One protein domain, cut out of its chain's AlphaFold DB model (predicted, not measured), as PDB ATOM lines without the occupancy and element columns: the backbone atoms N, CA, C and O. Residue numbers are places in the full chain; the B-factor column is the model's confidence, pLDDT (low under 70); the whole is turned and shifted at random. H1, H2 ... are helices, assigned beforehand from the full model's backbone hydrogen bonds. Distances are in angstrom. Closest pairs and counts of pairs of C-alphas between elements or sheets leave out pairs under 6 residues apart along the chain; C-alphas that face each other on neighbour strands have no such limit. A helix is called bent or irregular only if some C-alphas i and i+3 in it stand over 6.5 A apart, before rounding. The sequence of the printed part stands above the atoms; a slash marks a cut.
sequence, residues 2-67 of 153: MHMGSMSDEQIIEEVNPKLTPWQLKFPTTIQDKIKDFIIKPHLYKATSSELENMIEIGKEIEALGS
ATOM      1  N   MET A   2      -4.744  55.874 -47.785       71.12
ATOM      2  CA  MET A   2      -4.010  57.133 -48.002       71.12
ATOM      3  C   MET A   2      -4.170  58.179 -46.881       71.12
ATOM      4  O   MET A   2      -3.182  58.756 -46.437       71.12
ATOM      5  N   HIS A   3      -5.392  58.377 -46.370       83.69
ATOM      6  CA  HIS A   3      -5.667  59.331 -45.289       83.69
ATOM      7  C   HIS A   3      -4.894  59.016 -43.994       83.69
ATOM      8  O   HIS A   3      -4.247  59.904 -43.438       83.69
ATOM      9  N   MET A   4      -4.864  57.745 -43.572       87.00
ATOM     10  CA  MET A   4      -4.120  57.302 -42.383       87.00
ATOM     11  C   MET A   4      -2.605  57.466 -42.544       87.00
ATOM     12  O   MET A   4      -1.904  57.713 -41.572       87.00
ATOM     13  N   GLY A   5      -2.087  57.426 -43.776       88.50
ATOM     14  CA  GLY A   5      -0.669  57.685 -44.049       88.50
ATOM     15  C   GLY A   5      -0.204  59.115 -43.733       88.50
ATOM     16  O   GLY A   5       0.999  59.371 -43.730       88.50
ATOM     17  N   SER A   6      -1.140  60.034 -43.474       92.00
ATOM     18  CA  SER A   6      -0.887  61.438 -43.108       92.00
ATOM     19  C   SER A   6      -1.278  61.796 -41.667       92.00
ATOM     20  O   SER A   6      -1.094  62.941 -41.258       92.00
ATOM     21  N   MET A   7      -1.827  60.839 -40.916       94.31
ATOM     22  CA  MET A   7      -2.262  61.016 -39.529       94.31
ATOM     23  C   MET A   7      -1.093  60.938 -38.538       94.31
ATOM     24  O   MET A   7      -0.018  60.444 -38.880       94.31
ATOM     25  N   SER A   8      -1.307  61.396 -37.301       94.69
ATOM     26  CA  SER A   8      -0.436  61.065 -36.166       94.69
ATOM     27  C   SER A   8      -0.735  59.667 -35.609       94.69
ATOM     28  O   SER A   8      -1.805  59.105 -35.856       94.69
ATOM     29  N   ASP A   9       0.194  59.118 -34.822       93.94
ATOM     30  CA  ASP A   9       0.020  57.834 -34.135       93.94
ATOM     31  C   ASP A   9      -1.259  57.831 -33.260       93.94
ATOM     32  O   ASP A   9      -1.990  56.844 -33.243       93.94
ATOM     33  N   GLU A  10      -1.587  58.943 -32.586       94.81
ATOM     34  CA  GLU A  10      -2.793  59.073 -31.749       94.81
ATOM     35  C   GLU A  10      -4.087  58.991 -32.564       94.81
ATOM     36  O   GLU A  10      -5.023  58.295 -32.173       94.81
ATOM     37  N   GLN A  11      -4.130  59.662 -33.716       94.38
ATOM     38  CA  GLN A  11      -5.289  59.622 -34.610       94.38
ATOM     39  C   GLN A  11      -5.502  58.215 -35.176       94.38
ATOM     40  O   GLN A  11      -6.632  57.746 -35.285       94.38
ATOM     41  N   ILE A  12      -4.411  57.510 -35.492       93.69
ATOM     42  CA  ILE A  12      -4.482  56.122 -35.947       93.69
ATOM     43  C   ILE A  12      -5.014  55.227 -34.824       93.69
ATOM     44  O   ILE A  12      -5.884  54.402 -35.079       93.69
ATOM     45  N   ILE A  13      -4.572  55.401 -33.575       93.88
ATOM     46  CA  ILE A  13      -5.110  54.639 -32.434       93.88
ATOM     47  C   ILE A  13      -6.636  54.773 -32.339       93.88
ATOM     48  O   ILE A  13      -7.310  53.760 -32.133       93.88
ATOM     49  N   GLU A  14      -7.169  55.988 -32.488       93.50
ATOM     50  CA  GLU A  14      -8.613  56.243 -32.449       93.50
ATOM     51  C   GLU A  14      -9.355  55.542 -33.594       93.50
ATOM     52  O   GLU A  14     -10.395  54.924 -33.359       93.50
ATOM     53  N   GLU A  15      -8.794  55.582 -34.803       90.69
ATOM     54  CA  GLU A  15      -9.410  55.030 -36.013       90.69
ATOM     55  C   GLU A  15      -9.380  53.492 -36.045       90.69
ATOM     56  O   GLU A  15     -10.403  52.846 -36.273       90.69
ATOM     57  N   VAL A  16      -8.210  52.876 -35.823       87.44
ATOM     58  CA  VAL A  16      -8.049  51.415 -35.967       87.44
ATOM     59  C   VAL A  16      -8.224  50.630 -34.678       87.44
ATOM     60  O   VAL A  16      -8.439  49.420 -34.760       87.44
ATOM     61  N   ASN A  17      -8.145  51.267 -33.504       87.81
ATOM     62  CA  ASN A  17      -8.290  50.610 -32.201       87.81
ATOM     63  C   ASN A  17      -7.508  49.275 -32.133       87.81
ATOM     64  O   ASN A  17      -8.115  48.194 -32.106       87.81
ATOM     65  N   PRO A  18      -6.161  49.318 -32.171       85.44
ATOM     66  CA  PRO A  18      -5.326  48.152 -32.444       85.44
ATOM     67  C   PRO A  18      -5.479  47.079 -31.359       85.44
ATOM     68  O   PRO A  18      -4.989  47.204 -30.232       85.44
ATOM     69  N   LYS A  19      -6.142  45.979 -31.721       88.06
ATOM     70  CA  LYS A  19      -6.360  44.820 -30.852       88.06
ATOM     71  C   LYS A  19      -5.435  43.682 -31.245       88.06
ATOM     72  O   LYS A  19      -5.295  43.347 -32.418       88.06
ATOM     73  N   LEU A  20      -4.844  43.053 -30.235       88.75
ATOM     74  CA  LEU A  20      -4.124  41.804 -30.426       88.75
ATOM     75  C   LEU A  20      -5.121  40.655 -30.529       88.75
ATOM     76  O   LEU A  20      -6.089  40.574 -29.773       88.75
ATOM     77  N   THR A  21      -4.851  39.748 -31.453       84.38
ATOM     78  CA  THR A  21      -5.574  38.480 -31.562       84.38
ATOM     79  C   THR A  21      -5.303  37.588 -30.337       84.38
ATOM     80  O   THR A  21      -4.263  37.730 -29.680       84.38
ATOM     81  N   PRO A  22      -6.178  36.611 -30.023       88.44
ATOM     82  CA  PRO A  22      -6.014  35.756 -28.843       88.44
ATOM     83  C   PRO A  22      -4.676  35.010 -28.762       88.44
ATOM     84  O   PRO A  22      -4.173  34.753 -27.671       88.44
ATOM     85  N   TRP A  23      -4.081  34.648 -29.901       84.31
ATOM     86  CA  TRP A  23      -2.786  33.971 -29.918       84.31
ATOM     87  C   TRP A  23      -1.616  34.946 -29.728       84.31
ATOM     88  O   TRP A  23      -0.656  34.593 -29.049       84.31
ATOM     89  N   GLN A  24      -1.716  36.186 -30.224       90.56
ATOM     90  CA  GLN A  24      -0.709  37.231 -29.992       90.56
ATOM     91  C   GLN A  24      -0.621  37.632 -28.515       90.56
ATOM     92  O   GLN A  24       0.458  37.973 -28.036       90.56
ATOM     93  N   LEU A  25      -1.719  37.520 -27.761       94.12
ATOM     94  CA  LEU A  25      -1.722  37.727 -26.306       94.12
ATOM     95  C   LEU A  25      -0.873  36.699 -25.540       94.12
ATOM     96  O   LEU A  25      -0.543  36.926 -24.379       94.12
ATOM     97  N   LYS A  26      -0.500  35.576 -26.172       96.00
ATOM     98  CA  LYS A  26       0.388  34.567 -25.574       96.00
ATOM     99  C   LYS A  26       1.867  34.959 -25.649       96.00
ATOM    100  O   LYS A  26       2.698  34.293 -25.035       96.00
ATOM    101  N   PHE A  27       2.215  36.002 -26.403       95.88
ATOM    102  CA  PHE A  27       3.592  36.475 -26.505       95.88
ATOM    103  C   PHE A  27       4.040  37.259 -25.267       95.88
ATOM    104  O   PHE A  27       3.200  37.813 -24.559       95.88
ATOM    105  N   PRO A  28       5.359  37.379 -25.017       97.94
ATOM    106  CA  PRO A  28       5.873  38.311 -24.018       97.94
ATOM    107  C   PRO A  28       5.370  39.735 -24.274       97.94
ATOM    108  O   PRO A  28       5.257  40.153 -25.428       97.94
ATOM    109  N   THR A  29       5.127  40.504 -23.211       96.44
ATOM    110  CA  THR A  29       4.601  41.879 -23.303       96.44
ATOM    111  C   THR A  29       5.433  42.761 -24.236       96.44
ATOM    112  O   THR A  29       4.883  43.482 -25.053       96.44
ATOM    113  N   THR A  30       6.757  42.600 -24.232       97.50
ATOM    114  CA  THR A  30       7.662  43.338 -25.128       97.50
ATOM    115  C   THR A  30       7.400  43.091 -26.617       97.50
ATOM    116  O   THR A  30       7.660  43.964 -27.440       97.50
ATOM    117  N   ILE A  31       6.899  41.912 -26.990       97.19
ATOM    118  CA  ILE A  31       6.506  41.588 -28.367       97.19
ATOM    119  C   ILE A  31       5.104  42.119 -28.656       97.19
ATOM    120  O   ILE A  31       4.872  42.671 -29.727       97.19
ATOM    121  N   GLN A  32       4.187  41.998 -27.694       96.31
ATOM    122  CA  GLN A  32       2.845  42.575 -27.792       96.31
ATOM    123  C   GLN A  32       2.898  44.088 -28.054       96.31
ATOM    124  O   GLN A  32       2.207  44.580 -28.947       96.31
ATOM    125  N   ASP A  33       3.761  44.804 -27.334       94.88
ATOM    126  CA  ASP A  33       3.951  46.247 -27.484       94.88
ATOM    127  C   ASP A  33       4.536  46.598 -28.851       94.88
ATOM    128  O   ASP A  33       4.049  47.514 -29.502       94.88
ATOM    129  N   LYS A  34       5.508  45.819 -29.348       96.25
ATOM    130  CA  LYS A  34       6.057  46.001 -30.703       96.25
ATOM    131  C   LYS A  34       5.008  45.817 -31.797       96.25
ATOM    132  O   LYS A  34       5.025  46.555 -32.774       96.25
ATOM    133  N   ILE A  35       4.108  44.844 -31.651       95.00
ATOM    134  CA  ILE A  35       3.026  44.627 -32.622       95.00
ATOM    135  C   ILE A  35       2.084  45.834 -32.631       95.00
ATOM    136  O   ILE A  35       1.750  46.337 -33.700       95.00
ATOM    137  N   LYS A  36       1.679  46.319 -31.452       93.25
ATOM    138  CA  LYS A  36       0.814  47.502 -31.342       93.25
ATOM    139  C   LYS A  36       1.490  48.752 -31.894       93.25
ATOM    140  O   LYS A  36       0.864  49.466 -32.668       93.25
ATOM    141  N   ASP A  37       2.756  48.975 -31.542       94.81
ATOM    142  CA  ASP A  37       3.552  50.100 -32.034       94.81
ATOM    143  C   ASP A  37       3.669  50.073 -33.561       94.81
ATOM    144  O   ASP A  37       3.502  51.101 -34.202       94.81
ATOM    145  N   PHE A  38       3.866  48.896 -34.159       95.00
ATOM    146  CA  PHE A  38       3.920  48.749 -35.612       95.00
ATOM    147  C   PHE A  38       2.597  49.119 -36.298       95.00
ATOM    148  O   PHE A  38       2.611  49.852 -37.286       95.00
ATOM    149  N   ILE A  39       1.460  48.639 -35.777       93.44
ATOM    150  CA  ILE A  39       0.135  48.880 -36.375       93.44
ATOM    151  C   ILE A  39      -0.192  50.376 -36.408       93.44
ATOM    152  O   ILE A  39      -0.804  50.835 -37.364       93.44
ATOM    153  N   ILE A  40       0.240  51.147 -35.408       95.00
ATOM    154  CA  ILE A  40      -0.107  52.571 -35.316       95.00
ATOM    155  C   ILE A  40       0.775  53.483 -36.174       95.00
ATOM    156  O   ILE A  40       0.556  54.689 -36.181       95.00
ATOM    157  N   LYS A  41       1.777  52.954 -36.894       95.94
ATOM    158  CA  LYS A  41       2.688  53.806 -37.669       95.94
ATOM    159  C   LYS A  41       2.038  54.297 -38.964       95.94
ATOM    160  O   LYS A  41       1.716  53.474 -39.822       95.94
ATOM    161  N   PRO A  42       2.001  55.618 -39.226       94.31
ATOM    162  CA  PRO A  42       1.499  56.169 -40.492       94.31
ATOM    163  C   PRO A  42       2.219  55.601 -41.723       94.31
ATOM    164  O   PRO A  42       1.628  55.411 -42.786       94.31
ATOM    165  N   HIS A  43       3.504  55.270 -41.569       94.56
ATOM    166  CA  HIS A  43       4.331  54.683 -42.622       94.56
ATOM    167  C   HIS A  43       3.789  53.343 -43.133       94.56
ATOM    168  O   HIS A  43       3.911  53.084 -44.329       94.56
ATOM    169  N   LEU A  44       3.155  52.536 -42.270       94.19
ATOM    170  CA  LEU A  44       2.487  51.298 -42.673       94.19
ATOM    171  C   LEU A  44       1.398  51.607 -43.704       94.19
ATOM    172  O   LEU A  44       1.429  51.102 -44.819       94.19
ATOM    173  N   TYR A  45       0.488  52.521 -43.372       93.69
ATOM    174  CA  TYR A  45      -0.636  52.877 -44.237       93.69
ATOM    175  C   TYR A  45      -0.214  53.607 -45.507       93.69
ATOM    176  O   TYR A  45      -0.841  53.430 -46.550       93.69
ATOM    177  N   LYS A  46       0.852  54.414 -45.438       93.12
ATOM    178  CA  LYS A  46       1.440  55.047 -46.620       93.12
ATOM    179  C   LYS A  46       2.000  53.999 -47.583       93.12
ATOM    180  O   LYS A  46       1.723  54.083 -48.777       93.12
ATOM    181  N   ALA A  47       2.744  53.017 -47.068       92.88
ATOM    182  CA  ALA A  47       3.260  51.913 -47.870       92.88
ATOM    183  C   ALA A  47       2.112  51.102 -48.485       92.88
ATOM    184  O   ALA A  47       2.061  50.966 -49.702       92.88
ATOM    185  N   THR A  48       1.127  50.691 -47.682       91.50
ATOM    186  CA  THR A  48      -0.023  49.926 -48.185       91.50
ATOM    187  C   THR A  48      -0.841  50.706 -49.218       91.50
ATOM    188  O   THR A  48      -1.276  50.132 -50.209       91.50
ATOM    189  N   SER A  49      -1.040  52.021 -49.044       90.56
ATOM    190  CA  SER A  49      -1.722  52.846 -50.058       90.56
ATOM    191  C   SER A  49      -0.948  52.856 -51.373       90.56
ATOM    192  O   SER A  49      -1.528  52.598 -52.422       90.56
ATOM    193  N   SER A  50       0.368  53.074 -51.302       89.88
ATOM    194  CA  SER A  50       1.241  53.040 -52.474       89.88
ATOM    195  C   SER A  50       1.205  51.677 -53.168       89.88
ATOM    196  O   SER A  50       1.180  51.617 -54.393       89.88
ATOM    197  N   GLU A  51       1.196  50.573 -52.422       89.94
ATOM    198  CA  GLU A  51       1.092  49.225 -52.992       89.94
ATOM    199  C   GLU A  51      -0.242  49.025 -53.721       89.94
ATOM    200  O   GLU A  51      -0.255  48.583 -54.867       89.94
ATOM    201  N   LEU A  52      -1.358  49.414 -53.095       88.19
ATOM    202  CA  LEU A  52      -2.694  49.282 -53.683       88.19
ATOM    203  C   LEU A  52      -2.877  50.151 -54.933       88.19
ATOM    204  O   LEU A  52      -3.469  49.696 -55.909       88.19
ATOM    205  N   GLU A  53      -2.364  51.382 -54.918       88.50
ATOM    206  CA  GLU A  53      -2.443  52.314 -56.050       88.50
ATOM    207  C   GLU A  53      -1.684  51.793 -57.272       88.50
ATOM    208  O   GLU A  53      -2.168  51.908 -58.397       88.50
ATOM    209  N   ASN A  54      -0.525  51.173 -57.052       88.75
ATOM    210  CA  ASN A  54       0.287  50.638 -58.140       88.75
ATOM    211  C   ASN A  54      -0.142  49.228 -58.572       88.75
ATOM    212  O   ASN A  54       0.226  48.797 -59.660       88.75
ATOM    213  N   MET A  55      -0.938  48.510 -57.771       88.94
ATOM    214  CA  MET A  55      -1.304  47.112 -58.034       88.94
ATOM    215  C   MET A  55      -1.979  46.910 -59.398       88.94
ATOM    216  O   MET A  55      -1.688  45.932 -60.082       88.94
ATOM    217  N   ILE A  56      -2.866  47.825 -59.805       86.25
ATOM    218  CA  ILE A  56      -3.598  47.714 -61.077       86.25
ATOM    219  C   ILE A  56      -2.649  47.893 -62.265       86.25
ATOM    220  O   ILE A  56      -2.693  47.102 -63.206       86.25
ATOM    221  N   GLU A  57      -1.791  48.912 -62.228       87.50
ATOM    222  CA  GLU A  57      -0.851  49.174 -63.321       87.50
ATOM    223  C   GLU A  57       0.229  48.092 -63.398       87.50
ATOM    224  O   GLU A  57       0.487  47.582 -64.483       87.50
ATOM    225  N   ILE A  58       0.755  47.628 -62.258       86.56
ATOM    226  CA  ILE A  58       1.676  46.481 -62.209       86.56
ATOM    227  C   ILE A  58       1.004  45.222 -62.773       86.56
ATOM    228  O   ILE A  58       1.629  44.466 -63.513       86.56
ATOM    229  N   GLY A  59      -0.277  44.995 -62.468       84.62
ATOM    230  CA  GLY A  59      -1.047  43.894 -63.049       84.62
ATOM    231  C   GLY A  59      -1.088  43.961 -64.576       84.62
ATOM    232  O   GLY A  59      -0.772  42.976 -65.240       84.62
ATOM    233  N   LYS A  60      -1.378  45.141 -65.140       85.88
ATOM    234  CA  LYS A  60      -1.361  45.365 -66.595       85.88
ATOM    235  C   LYS A  60       0.028  45.183 -67.198       85.88
ATOM    236  O   LYS A  60       0.139  44.652 -68.298       85.88
ATOM    237  N   GLU A  61       1.081  45.622 -66.510       87.94
ATOM    238  CA  GLU A  61       2.462  45.406 -66.951       87.94
ATOM    239  C   GLU A  61       2.778  43.910 -67.041       87.94
ATOM    240  O   GLU A  61       3.325  43.468 -68.047       87.94
ATOM    241  N   ILE A  62       2.371  43.122 -66.041       81.00
ATOM    242  CA  ILE A  62       2.536  41.663 -66.037       81.00
ATOM    243  C   ILE A  62       1.734  41.016 -67.173       81.00
ATOM    244  O   ILE A  62       2.266  40.162 -67.874       81.00
ATOM    245  N   GLU A  63       0.484  41.430 -67.394       78.81
ATOM    246  CA  GLU A  63      -0.336  40.939 -68.513       78.81
ATOM    247  C   GLU A  63       0.277  41.289 -69.877       78.81
ATOM    248  O   GLU A  63       0.250  40.480 -70.805       78.81
ATOM    249  N   ALA A  64       0.879  42.476 -70.001       83.38
ATOM    250  CA  ALA A  64       1.546  42.930 -71.216       83.38
ATOM    251  C   ALA A  64       2.836  42.155 -71.529       83.38
ATOM    252  O   ALA A  64       3.258  42.139 -72.688       83.38
ATOM    253  N   LEU A  65       3.435  41.469 -70.546       77.25
ATOM    254  CA  LEU A  65       4.514  40.505 -70.795       77.25
ATOM    255  C   LEU A  65       4.029  39.275 -71.591       77.25
ATOM    256  O   LEU A  65       4.859  38.508 -72.078       77.25
ATOM    257  N   GLY A  66       2.713  39.124 -71.790       67.06
ATOM    258  CA  GLY A  66       2.095  38.079 -72.602       67.06
ATOM    259  C   GLY A  66       1.821  36.795 -71.821       67.06
ATOM    260  O   GLY A  66       1.960  36.745 -70.597       67.06
ATOM    261  N   SER A  67       1.416  35.734 -72.532       65.62
ATOM    262  CA  SER A  67       1.361  34.399 -71.937       65.62
ATOM    263  C   SER A  67       2.757  34.046 -71.443       65.62
ATOM    264  O   SER A  67       3.713  33.938 -72.212       65.62
TER     265      SER A  67
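What this domain is: This is residues 2 to 67 of the 153 residues of an uncharacterized protein of bioreactor metagenome (UniProt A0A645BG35). H2 and the long, bent H3 make a wide, open corner, with H1 beside it; residues 54 to 67 stick out. The printed part has 66 residues, with named helices H1, H2, H3 in that order and no named strand: all helix. It is only just extended, close to loose, with a radius of gyration of the C-alphas of 16.5 A, spanning 49 by 27 by 15 A.

How they stand to each other: H1, residues 9 to 16, is near H2, residues 29 to 39. H3, residues 42 to 64, was assigned as one helix by its hydrogen bonds but is bent: C-alphas 53 and 56 are 6.9 A apart, and arms H3a, residues 42 to 53, and H3b, residues 56 to 64, stand at a steep tilt of 40 degrees. H1 and H3a are close but not clearly touching, the closest C-alphas being those of Asp 9 and Pro 42, 6.7 A apart. H2 and H3a are likewise close but not clearly touching, at Phe 38 and Leu 44, with C-alphas 7.6 A apart. H3b is apart from H1 and H2. In H1, H2, H3a and H3b every O i to N i+4 pair is within hydrogen-bond range.

Where its parts are: H1 begins at C-alpha 9 (0.020, 57.834, -34.135); H2 measures 15.5 A, H3a 16.5 A; H3b ends at C-alpha 64 (1.546, 42.930, -71.216).

The domain as a whole: The printed part has no cut. H1 to H2 is a long link, H2 to H3 a tight one. Residues 66 to 67 have pLDDT under 70.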